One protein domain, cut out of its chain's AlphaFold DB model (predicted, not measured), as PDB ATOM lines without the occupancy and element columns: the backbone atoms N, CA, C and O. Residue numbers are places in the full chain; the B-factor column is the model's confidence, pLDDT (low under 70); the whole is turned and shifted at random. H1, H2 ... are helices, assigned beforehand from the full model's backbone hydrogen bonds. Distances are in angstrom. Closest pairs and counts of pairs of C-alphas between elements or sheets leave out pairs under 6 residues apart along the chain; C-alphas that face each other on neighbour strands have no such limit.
ATOM      1  N   ARG A   2      97.548 148.238 134.162       91.25
ATOM      2  CA  ARG A   2      96.481 147.247 134.419       91.25
ATOM      3  C   ARG A   2      96.653 146.045 133.471       91.25
ATOM      4  O   ARG A   2      96.678 146.291 132.261       91.25
ATOM      5  N   PRO A   3      96.748 144.801 133.968       95.69
ATOM      6  CA  PRO A   3      96.995 143.613 133.143       95.69
ATOM      7  C   PRO A   3      96.009 143.420 131.979       95.69
ATOM      8  O   PRO A   3      96.403 143.173 130.845       95.69
ATOM      9  N   GLU A   4      94.725 143.636 132.219       94.69
ATOM     10  CA  GLU A   4      93.649 143.585 131.228       94.69
ATOM     11  C   GLU A   4      93.838 144.616 130.105       94.69
ATOM     12  O   GLU A   4      93.649 144.289 128.934       94.69
ATOM     13  N   LYS A   5      94.321 145.833 130.411       95.12
ATOM     14  CA  LYS A   5      94.668 146.825 129.375       95.12
ATOM     15  C   LYS A   5      95.821 146.329 128.497       95.12
ATOM     16  O   LYS A   5      95.762 146.493 127.281       95.12
ATOM     17  N   TYR A   6      96.840 145.707 129.095       96.56
ATOM     18  CA  TYR A   6      97.949 145.090 128.358       96.56
ATOM     19  C   TYR A   6      97.443 143.970 127.440       96.56
ATOM     20  O   TYR A   6      97.756 143.953 126.250       96.56
ATOM     21  N   ALA A   7      96.612 143.066 127.964       95.06
ATOM     22  CA  ALA A   7      96.052 141.966 127.190       95.06
ATOM     23  C   ALA A   7      95.224 142.485 126.005       95.06
ATOM     24  O   ALA A   7      95.488 142.108 124.863       95.06
ATOM     25  N   ASN A   8      94.280 143.394 126.252       94.44
ATOM     26  CA  ASN A   8      93.390 143.942 125.227       94.44
ATOM     27  C   ASN A   8      94.164 144.682 124.131       94.44
ATOM     28  O   ASN A   8      93.883 144.512 122.945       94.44
ATOM     29  N   PHE A   9      95.198 145.438 124.505       95.38
ATOM     30  CA  PHE A   9      96.103 146.075 123.552       95.38
ATOM     31  C   PHE A   9      96.773 145.060 122.615       95.38
ATOM     32  O   PHE A   9      96.806 145.260 121.398       95.38
ATOM     33  N   HIS A  10      97.271 143.952 123.167       95.25
ATOM     34  CA  HIS A  10      97.906 142.890 122.390       95.25
ATOM     35  C   HIS A  10      96.908 142.091 121.540       95.25
ATOM     36  O   HIS A  10      97.235 141.718 120.416       95.25
ATOM     37  N   LEU A  11      95.668 141.898 122.001       92.94
ATOM     38  CA  LEU A  11      94.607 141.312 121.179       92.94
ATOM     39  C   LEU A  11      94.356 142.168 119.931       92.94
ATOM     40  O   LEU A  11      94.477 141.669 118.812       92.94
ATOM     41  N   LEU A  12      94.102 143.469 120.108       91.88
ATOM     42  CA  LEU A  12      93.845 144.406 119.006       91.88
ATOM     43  C   LEU A  12      95.013 144.468 118.013       91.88
ATOM     44  O   LEU A  12      94.806 144.474 116.797       91.88
ATOM     45  N   LYS A  13      96.253 144.460 118.515       92.56
ATOM     46  CA  LYS A  13      97.450 144.385 117.669       92.56
ATOM     47  C   LYS A  13      97.536 143.088 116.880       92.56
ATOM     48  O   LYS A  13      97.901 143.136 115.708       92.56
ATOM     49  N   ALA A  14      97.202 141.951 117.487       90.31
ATOM     50  CA  ALA A  14      97.232 140.662 116.809       90.31
ATOM     51  C   ALA A  14      96.289 140.615 115.603       90.31
ATOM     52  O   ALA A  14      96.650 140.085 114.556       90.31
ATOM     53  N   ILE A  15      95.104 141.206 115.738       86.19
ATOM     54  CA  ILE A  15      94.091 141.243 114.676       86.19
ATOM     55  C   ILE A  15      94.553 142.105 113.501       86.19
ATOM     56  O   ILE A  15      94.363 141.730 112.348       86.19
ATOM     57  N   ARG A  16      95.211 143.232 113.791       87.38
ATOM     58  CA  ARG A  16      95.770 144.141 112.777       87.38
ATOM     59  C   ARG A  16      97.105 143.656 112.201       87.38
ATOM     60  O   ARG A  16      97.613 144.242 111.247       87.38
ATOM     61  N   ALA A  17      97.721 142.634 112.792       84.75
ATOM     62  CA  ALA A  17      99.040 142.177 112.387       84.75
ATOM     63  C   ALA A  17      98.989 141.476 111.024       84.75
ATOM     64  O   ALA A  17      98.350 140.436 110.858       84.75
ATOM     65  N   LYS A  18      99.755 142.009 110.070       78.00
ATOM     66  CA  LYS A  18     100.117 141.301 108.840       78.00
ATOM     67  C   LYS A  18     101.258 140.324 109.168       78.00
ATOM     68  O   LYS A  18     102.278 140.730 109.724       78.00
ATOM     69  N   GLY A  19     101.065 139.038 108.873       76.12
ATOM     70  CA  GLY A  19     102.073 137.983 109.047       76.12
ATOM     71  C   GLY A  19     101.894 137.073 110.273       76.12
ATOM     72  O   GLY A  19     101.523 137.500 111.370       76.12
ATOM     73  N   VAL A  20     102.220 135.789 110.080       82.00
ATOM     74  CA  VAL A  20     102.040 134.690 111.054       82.00
ATOM     75  C   VAL A  20     102.813 134.937 112.350       82.00
ATOM     76  O   VAL A  20     102.258 134.783 113.439       82.00
ATOM     77  N   HIS A  21     104.085 135.343 112.258       83.38
ATOM     78  CA  HIS A  21     104.940 135.523 113.436       83.38
ATOM     79  C   HIS A  21     104.422 136.634 114.355       83.38
ATOM     80  O   HIS A  21     104.202 136.397 115.543       83.38
ATOM     81  N   LYS A  22     104.172 137.826 113.798       85.69
ATOM     82  CA  LYS A  22     103.711 138.989 114.562       85.69
ATOM     83  C   LYS A  22     102.363 138.708 115.224       85.69
ATOM     84  O   LYS A  22     102.243 138.866 116.435       85.69
ATOM     85  N   ARG A  23     101.392 138.173 114.473       88.75
ATOM     86  CA  ARG A  23     100.085 137.771 115.020       88.75
ATOM     87  C   ARG A  23     100.224 136.756 116.157       88.75
ATOM     88  O   ARG A  23      99.627 136.938 117.212       88.75
ATOM     89  N   ARG A  24     101.071 135.733 115.996       89.00
ATOM     90  CA  ARG A  24     101.330 134.708 117.026       89.00
ATOM     91  C   ARG A  24     101.947 135.291 118.300       89.00
ATOM     92  O   ARG A  24     101.599 134.850 119.392       89.00
ATOM     93  N   VAL A  25     102.883 136.231 118.185       91.69
ATOM     94  CA  VAL A  25     103.510 136.875 119.354       91.69
ATOM     95  C   VAL A  25     102.475 137.676 120.140       91.69
ATOM     96  O   VAL A  25     102.352 137.480 121.347       91.69
ATOM     97  N   GLU A  26     101.697 138.508 119.453       94.31
ATOM     98  CA  GLU A  26     100.672 139.359 120.063       94.31
ATOM     99  C   GLU A  26      99.546 138.522 120.708       94.31
ATOM    100  O   GLU A  26      99.220 138.722 121.879       94.31
ATOM    101  N   LEU A  27      99.041 137.486 120.022       93.12
ATOM    102  CA  LEU A  27      98.063 136.554 120.605       93.12
ATOM    103  C   LEU A  27      98.613 135.808 121.819       93.12
ATOM    104  O   LEU A  27      97.864 135.535 122.754       93.12
ATOM    105  N   ARG A  28      99.906 135.461 121.833       94.56
ATOM    106  CA  ARG A  28     100.516 134.795 122.989       94.56
ATOM    107  C   ARG A  28     100.540 135.710 124.209       94.56
ATOM    108  O   ARG A  28     100.218 135.234 125.294       94.56
ATOM    109  N   LYS A  29     100.899 136.985 124.031       96.25
ATOM    110  CA  LYS A  29     100.898 137.985 125.108       96.25
ATOM    111  C   LYS A  29      99.502 138.152 125.704       96.25
ATOM    112  O   LYS A  29      99.353 138.054 126.918       96.25
ATOM    113  N   TYR A  30      98.484 138.292 124.850       95.31
ATOM    114  CA  TYR A  30      97.086 138.284 125.290       95.31
ATOM    115  C   TYR A  30      96.739 136.991 126.040       95.31
ATOM    116  O   TYR A  30      96.248 137.043 127.161       95.31
ATOM    117  N   LEU A  31      97.030 135.827 125.451       94.06
ATOM    118  CA  LEU A  31      96.618 134.526 125.980       94.06
ATOM    119  C   LEU A  31      97.226 134.214 127.350       94.06
ATOM    120  O   LEU A  31      96.561 133.584 128.165       94.06
ATOM    121  N   VAL A  32      98.475 134.619 127.592       95.56
ATOM    122  CA  VAL A  32      99.142 134.428 128.888       95.56
ATOM    123  C   VAL A  32      98.391 135.165 129.992       95.56
ATOM    124  O   VAL A  32      98.045 134.549 130.992       95.56
ATOM    125  N   VAL A  33      98.064 136.441 129.784       95.75
ATOM    126  CA  VAL A  33      97.319 137.230 130.775       95.75
ATOM    127  C   VAL A  33      95.864 136.767 130.868       95.75
ATOM    128  O   VAL A  33      95.345 136.563 131.962       95.75
ATOM    129  N   ALA A  34      95.216 136.528 129.726       93.88
ATOM    130  CA  ALA A  34      93.820 136.113 129.671       93.88
ATOM    131  C   ALA A  34      93.572 134.803 130.423       93.88
ATOM    132  O   ALA A  34      92.566 134.709 131.101       93.88
ATOM    133  N   ARG A  35      94.493 133.828 130.367       93.62
ATOM    134  CA  ARG A  35      94.381 132.562 131.117       93.62
ATOM    135  C   ARG A  35      94.386 132.729 132.631       93.62
ATOM    136  O   ARG A  35      93.854 131.869 133.319       93.62
ATOM    137  N   VAL A  36      95.042 133.772 133.127       93.69
ATOM    138  CA  VAL A  36      95.131 134.048 134.563       93.69
ATOM    139  C   VAL A  36      93.882 134.787 135.036       93.69
ATOM    140  O   VAL A  36      93.380 134.511 136.116       93.69
ATOM    141  N   LEU A  37      93.364 135.703 134.216       90.81
ATOM    142  CA  LEU A  37      92.242 136.570 134.586       90.81
ATOM    143  C   LEU A  37      90.867 136.040 134.159       90.81
ATOM    144  O   LEU A  37      89.850 136.561 134.603       90.81
ATOM    145  N   SER A  38      90.813 135.059 133.257       82.31
ATOM    146  CA  SER A  38      89.577 134.511 132.701       82.31
ATOM    147  C   SER A  38      89.755 133.057 132.251       82.31
ATOM    148  O   SER A  38      90.786 132.656 131.712       82.31
ATOM    149  N   SER A  39      88.707 132.252 132.404       64.88
ATOM    150  CA  SER A  39      88.660 130.840 131.998       64.88
ATOM    151  C   SER A  39      87.646 130.570 130.872       64.88
ATOM    152  O   SER A  39      87.151 129.456 130.712       64.88
ATOM    153  N   GLY A  40      87.344 131.586 130.055       79.44
ATOM    154  CA  GLY A  40      86.233 131.555 129.098       79.44
ATOM    155  C   GLY A  40      86.503 130.958 127.705       79.44
ATOM    156  O   GLY A  40      87.598 130.516 127.339       79.44
ATOM    157  N   GLU A  41      85.462 131.013 126.872       83.44
ATOM    158  CA  GLU A  41      85.443 130.572 125.470       83.44
ATOM    159  C   GLU A  41      86.532 131.243 124.612       83.44
ATOM    160  O   GLU A  41      87.157 130.601 123.762       83.44
ATOM    161  N   CYS A  42      86.833 132.514 124.880       84.81
ATOM    162  CA  CYS A  42      87.870 133.269 124.180       84.81
ATOM    163  C   CYS A  42      89.268 132.668 124.342       84.81
ATOM    164  O   CYS A  42      89.992 132.526 123.355       84.81
ATOM    165  N   VAL A  43      89.627 132.203 125.544       88.44
ATOM    166  CA  VAL A  43      90.898 131.498 125.778       88.44
ATOM    167  C   VAL A  43      90.970 130.233 124.918       88.44
ATOM    168  O   VAL A  43      92.014 129.952 124.320       88.44
ATOM    169  N   LYS A  44      89.860 129.490 124.787       87.38
ATOM    170  CA  LYS A  44      89.782 128.293 123.931       87.38
ATOM    171  C   LYS A  44      89.946 128.651 122.450       87.38
ATOM    172  O   LYS A  44      90.746 128.007 121.765       87.38
ATOM    173  N   LYS A  45      89.249 129.685 121.962       85.81
ATOM    174  CA  LYS A  45      89.348 130.179 120.573       85.81
ATOM    175  C   LYS A  45      90.779 130.607 120.236       85.81
ATOM    176  O   LYS A  45      91.369 130.082 119.290       85.81
ATOM    177  N   VAL A  46      91.385 131.454 121.068       87.69
ATOM    178  CA  VAL A  46      92.763 131.936 120.869       87.69
ATOM    179  C   VAL A  46      93.766 130.787 120.945       87.69
ATOM    180  O   VAL A  46      94.702 130.731 120.152       87.69
ATOM    181  N   LYS A  47      93.576 129.816 121.849       88.50
ATOM    182  CA  LYS A  47      94.441 128.627 121.942       88.50
ATOM    183  C   LYS A  47      94.395 127.784 120.660       88.50
ATOM    184  O   LYS A  47      95.448 127.328 120.214       88.50
ATOM    185  N   LYS A  48      93.215 127.598 120.051       87.00
ATOM    186  CA  LYS A  48      93.065 126.896 118.758       87.00
ATOM    187  C   LYS A  48      93.792 127.636 117.632       87.00
ATOM    188  O   LYS A  48      94.526 127.016 116.859       87.00
ATOM    189  N   GLU A  49      93.648 128.956 117.573       86.44
ATOM    190  CA  GLU A  49      94.353 129.775 116.586       86.44
ATOM    191  C   GLU A  49      95.876 129.732 116.785       86.44
ATOM    192  O   GLU A  49      96.621 129.468 115.843       86.44
ATOM    193  N   MET A  50      96.343 129.867 118.027       88.19
ATOM    194  CA  MET A  50      97.756 129.762 118.394       88.19
ATOM    195  C   MET A  50      98.378 128.410 118.029       88.19
ATOM    196  O   MET A  50      99.547 128.373 117.641       88.19
ATOM    197  N   LYS A  51      97.625 127.305 118.142       86.56
ATOM    198  CA  LYS A  51      98.079 125.970 117.714       86.56
ATOM    199  C   LYS A  51      98.268 125.917 116.196       86.56
ATOM    200  O   LYS A  51      99.281 125.405 115.732       86.56
ATOM    201  N   SER A  52      97.333 126.495 115.445       84.12
ATOM    202  CA  SER A  52      97.391 126.556 113.978       84.12
ATOM    203  C   SER A  52      98.575 127.407 113.498       84.12
ATOM    204  O   SER A  52      99.374 126.954 112.686       84.12
ATOM    205  N   LEU A  53      98.759 128.595 114.087       84.56
ATOM    206  CA  LEU A  53      99.914 129.471 113.841       84.56
ATOM    207  C   LEU A  53     101.249 128.842 114.272       84.56
ATOM    208  O   LEU A  53     102.296 129.167 113.717       84.56
ATOM    209  N   GLY A  54     101.225 127.971 115.287       82.81
ATOM    210  CA  GLY A  54     102.382 127.202 115.740       82.81
ATOM    211  C   GLY A  54     102.912 126.282 114.650       82.81
ATOM    212  O   GLY A  54     104.054 126.454 114.251       82.81
ATOM    213  N   LYS A  55     102.048 125.416 114.103       81.31
ATOM    214  CA  LYS A  55     102.407 124.481 113.023       81.31
ATOM    215  C   LYS A  55     103.057 125.184 111.828       81.31
ATOM    216  O   LYS A  55     104.076 124.736 111.324       81.31
ATOM    217  N   LEU A  56     102.494 126.322 111.421       79.06
ATOM    218  CA  LEU A  56     103.019 127.122 110.311       79.06
ATOM    219  C   LEU A  56     104.395 127.701 110.609       79.06
ATOM    220  O   LEU A  56     105.270 127.683 109.751       79.06
ATOM    221  N   ARG A  57     104.599 128.225 111.824       78.50
ATOM    222  CA  ARG A  57     105.896 128.783 112.208       78.50
ATOM    223  C   ARG A  57     106.947 127.690 112.350       78.50
ATOM    224  O   ARG A  57     108.079 127.946 111.977       78.50
ATOM    225  N   ASP A  58     106.578 126.526 112.865       78.12
ATOM    226  CA  ASP A  58     107.506 125.409 113.017       78.12
ATOM    227  C   ASP A  58     107.953 124.912 111.623       78.12
ATOM    228  O   ASP A  58     109.151 124.808 111.394       78.12
ATOM    229  N   ALA A  59     107.038 124.805 110.647       76.31
ATOM    230  CA  ALA A  59     107.383 124.552 109.236       76.31
ATOM    231  C   ALA A  59     108.185 125.695 108.577       76.31
ATOM    232  O   ALA A  59     109.015 125.461 107.716       76.31
ATOM    233  N   THR A  60     107.981 126.952 108.989       72.25
ATOM    234  CA  THR A  60     108.806 128.074 108.491       72.25
ATOM    235  C   THR A  60     110.235 128.026 109.048       72.25
ATOM    236  O   THR A  60     111.162 128.497 108.400       72.25
ATOM    237  N   VAL A  61     110.415 127.543 110.281       74.31
ATOM    238  CA  VAL A  61     111.733 127.437 110.935       74.31
ATOM    239  C   VAL A  61     112.492 126.222 110.409       74.31
ATOM    240  O   VAL A  61     113.676 126.327 110.100       74.31
ATOM    241  N   ALA A  62     111.806 125.090 110.273       71.38
ATOM    242  CA  ALA A  62     112.318 123.902 109.617       71.38
ATOM    243  C   ALA A  62     112.070 124.025 108.110       71.38
ATOM    244  O   ALA A  62     111.105 123.483 107.587       71.38
ATOM    245  N   SER A  63     112.943 124.746 107.407       71.69
ATOM    246  CA  SER A  63     112.878 124.961 105.950       71.69
ATOM    247  C   SER A  63     112.811 123.678 105.101       71.69
ATOM    248  O   SER A  63     112.620 123.766 103.895       71.69
ATOM    249  N   CYS A  64     112.985 122.505 105.716       72.75
ATOM    250  CA  CYS A  64     112.843 121.180 105.120       72.75
ATOM    251  C   CYS A  64     111.387 120.655 105.076       72.75
ATOM    252  O   CYS A  64     111.144 119.614 104.472       72.75
ATOM    253  N   VAL A  65     110.413 121.338 105.696       68.38
ATOM    254  CA  VAL A  65     109.008 120.897 105.763       68.38
ATOM    255  C   VAL A  65     108.122 121.745 104.836       68.38
ATOM    256  O   VAL A  65     108.166 122.976 104.922       68.38
ATOM    257  N   PRO A  66     107.259 121.135 103.997       64.69
ATOM    258  CA  PRO A  66     106.322 121.875 103.155       64.69
ATOM    259  C   PRO A  66     105.423 122.808 103.973       64.69
ATOM    260  O   PRO A  66     104.864 122.418 105.003       64.69
ATOM    261  N   LEU A  67     105.250 124.048 103.506       66.62
ATOM    262  CA  LEU A  67     104.427 125.036 104.202       66.62
ATOM    263  C   LEU A  67     102.936 124.670 104.101       66.62
ATOM    264  O   LEU A  67     102.388 124.628 102.998       66.62
ATOM    265  N   PRO A  68     102.230 124.471 105.230       63.97
ATOM    266  CA  PRO A  68     100.791 124.263 105.191       63.97
ATOM    267  C   PRO A  68     100.065 125.525 104.709       63.97
ATOM    268  O   PRO A  68     100.433 126.646 105.072       63.97
ATOM    269  N   HIS A  69      98.963 125.361 103.977       56.66
ATOM    270  CA  HIS A  69      98.082 126.487 103.665       56.66
ATOM    271  C   HIS A  69      97.474 127.082 104.945       56.66
ATOM    272  O   HIS A  69      96.842 126.390 105.746       56.66
ATOM    273  N   TYR A  70      97.624 128.398 105.122       60.66
ATOM    274  CA  TYR A  70      97.013 129.140 106.222       60.66
ATOM    275  C   TYR A  70      95.879 130.026 105.729       60.66
ATOM    276  O   TYR A  70      96.098 130.976 104.981       60.66
ATOM    277  N   LYS A  71      94.673 129.781 106.245       60.09
ATOM    278  CA  LYS A  71      93.586 130.761 106.209       60.09
ATOM    279  C   LYS A  71      93.468 131.401 107.585       60.09
ATOM    280  O   LYS A  71      93.149 130.730 108.570       60.09
ATOM    281  N   ALA A  72      93.741 132.702 107.656       60.06
ATOM    282  CA  ALA A  72      93.524 133.473 108.868       60.06
ATOM    283  C   ALA A  72      92.037 133.439 109.227       60.06
ATOM    284  O   ALA A  72      91.188 133.851 108.438       60.06
ATOM    285  N   ARG A  73      91.709 132.941 110.422       65.88
ATOM    286  CA  ARG A  73      90.329 132.990 110.906       65.88
ATOM    287  C   ARG A  73      90.001 134.423 111.321       65.88
ATOM    288  O   ARG A  73      90.823 135.098 111.952       65.88
ATOM    289  N   LYS A  74      88.801 134.884 110.967       65.81
ATOM    290  CA  LYS A  74      88.218 136.078 111.584       65.81
ATOM    291  C   LYS A  74      87.887 135.716 113.033       65.81
ATOM    292  O   LYS A  74      87.169 134.751 113.278       65.81
ATOM    293  N   MET A  75      88.475 136.436 113.983       67.19
ATOM    294  CA  MET A  75      88.118 136.330 115.396       67.19
ATOM    295  C   MET A  75      87.107 137.422 115.730       67.19
ATOM    296  O   MET A  75      87.338 138.581 115.394       67.19
ATOM    297  N   GLU A  76      86.032 137.066 116.430       70.25
ATOM    298  CA  GLU A  76      85.117 138.034 117.044       70.25
ATOM    299  C   GLU A  76      85.809 138.678 118.251       70.25
ATOM    300  O   GLU A  76      85.892 138.108 119.337       70.25
ATOM    301  N   VAL A  77      86.390 139.849 118.015       69.94
ATOM    302  CA  VAL A  77      87.304 140.548 118.927       69.94
ATOM    303  C   VAL A  77      86.595 141.056 120.173       69.94
ATOM    304  O   VAL A  77      87.119 140.940 121.278       69.94
ATOM    305  N   GLU A  78      85.408 141.620 119.973       71.56
ATOM    306  CA  GLU A  78      84.635 142.353 120.977       71.56
ATOM    307  C   GLU A  78      84.262 141.457 122.156       71.56
ATOM    308  O   GLU A  78      84.425 141.846 123.308       71.56
ATOM    309  N   LYS A  79      83.906 140.200 121.871       81.56
ATOM    310  CA  LYS A  79      83.589 139.188 122.887       81.56
ATOM    311  C   LYS A  79      84.806 138.736 123.700       81.56
ATOM    312  O   LYS A  79      84.643 138.080 124.722       81.56
ATOM    313  N   CYS A  80      86.021 139.050 123.244       87.31
ATOM    314  CA  CYS A  80      87.274 138.611 123.859       87.31
ATOM    315  C   CYS A  80      88.062 139.726 124.549       87.31
ATOM    316  O   CYS A  80      89.150 139.470 125.075       87.31
ATOM    317  N   ILE A  81      87.517 140.939 124.593       90.00
ATOM    318  CA  ILE A  81      88.047 142.016 125.423       90.00
ATOM    319  C   ILE A  81      87.844 141.646 126.894       90.00
ATOM    320  O   ILE A  81      86.738 141.344 127.333       90.00
ATOM    321  N   LEU A  82      88.933 141.657 127.662       91.25
ATOM    322  CA  LEU A  82      88.881 141.410 129.096       91.25
ATOM    323  C   LEU A  82      88.284 142.632 129.804       91.25
ATOM    324  O   LEU A  82      88.781 143.748 129.588       91.25
ATOM    325  N   PRO A  83      87.261 142.445 130.657       90.81
ATOM    326  CA  PRO A  83      86.732 143.520 131.477       90.81
ATOM    327  C   PRO A  83      87.746 143.926 132.553       90.81
ATOM    328  O   PRO A  83      88.785 143.294 132.756       90.81
ATOM    329  N   ARG A  84      87.443 145.012 133.267       90.94
ATOM    330  CA  ARG A  84      88.218 145.398 134.448       90.94
ATOM    331  C   ARG A  84      87.997 144.364 135.552       90.94
ATOM    332  O   ARG A  84      86.881 144.236 136.042       90.94
ATOM    333  N   THR A  85      89.074 143.731 136.001       90.62
ATOM    334  CA  THR A  85      89.039 142.768 137.108       90.62
ATOM    335  C   THR A  85      89.692 143.382 138.349       90.62
ATOM    336  O   THR A  85      90.879 143.725 138.305       90.62
TER     337      THR A  85
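Overview. This is residues 2 to 85 of the 190 residues of an uncharacterized protein of Sulfuracidifex tepidarius (UniProt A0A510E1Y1). Three helices fold back and forth, H2 between H1 and H3, in two helical hairpins that share H2. A long tail with no named element, residues 62 to 85, turns back at the far end of H3 and runs the length of the domain along the open side between H1 and H3, ending near the first printed residue. The printed part has 84 residues and no named strand; it is all helix by class, in the order H1, H2, H3. It is compact, with a radius of gyration of the C-alphas of 13.3 A, and rod-shaped, spanning 45 by 20 by 20 A.

Along the chain. H1, residues 3 to 16, begins with C-alpha 3 at (96.995, 143.613, 133.143) and is 20.4 A long from first to last C-alpha. H2, residues 20 to 37, is 25.6 A long and begins with C-alpha 20 at (102.040, 134.690, 111.054). H3, residues 41 to 61, is the longest at 30.2 A and ends with C-alpha 61 at (111.733, 127.437, 110.935).

Arrangement. H1 and H2 touch, and their closest C-alphas, those of Ala 7 and Tyr 30, are 4.3 A apart. They form a hairpin, running opposite ways at a shallow tilt of 26 degrees. H2 and H3 touch, with the C-alphas of Arg 24 and Met 50 closest at 6.3 A. They too form a hairpin, running opposite ways at a shallow tilt of 34 degrees, only just short of steep. H1 and H3 are apart. In H1 and H3 every O i to N i+4 pair is within hydrogen-bond range; in H2, 12 of 14 are.

Size, cuts and confidence. The two C-alphas farthest apart, those of Cys 64 and Thr 85, are 45.3 A apart, while those of Arg 2 and Thr 85 are 9.1 A apart. The printed part has no cut, and both links between helices are tight. The mean pLDDT of the printed part is 83.4; residue 39, residues 65 to 75 and residue 77 are under 70.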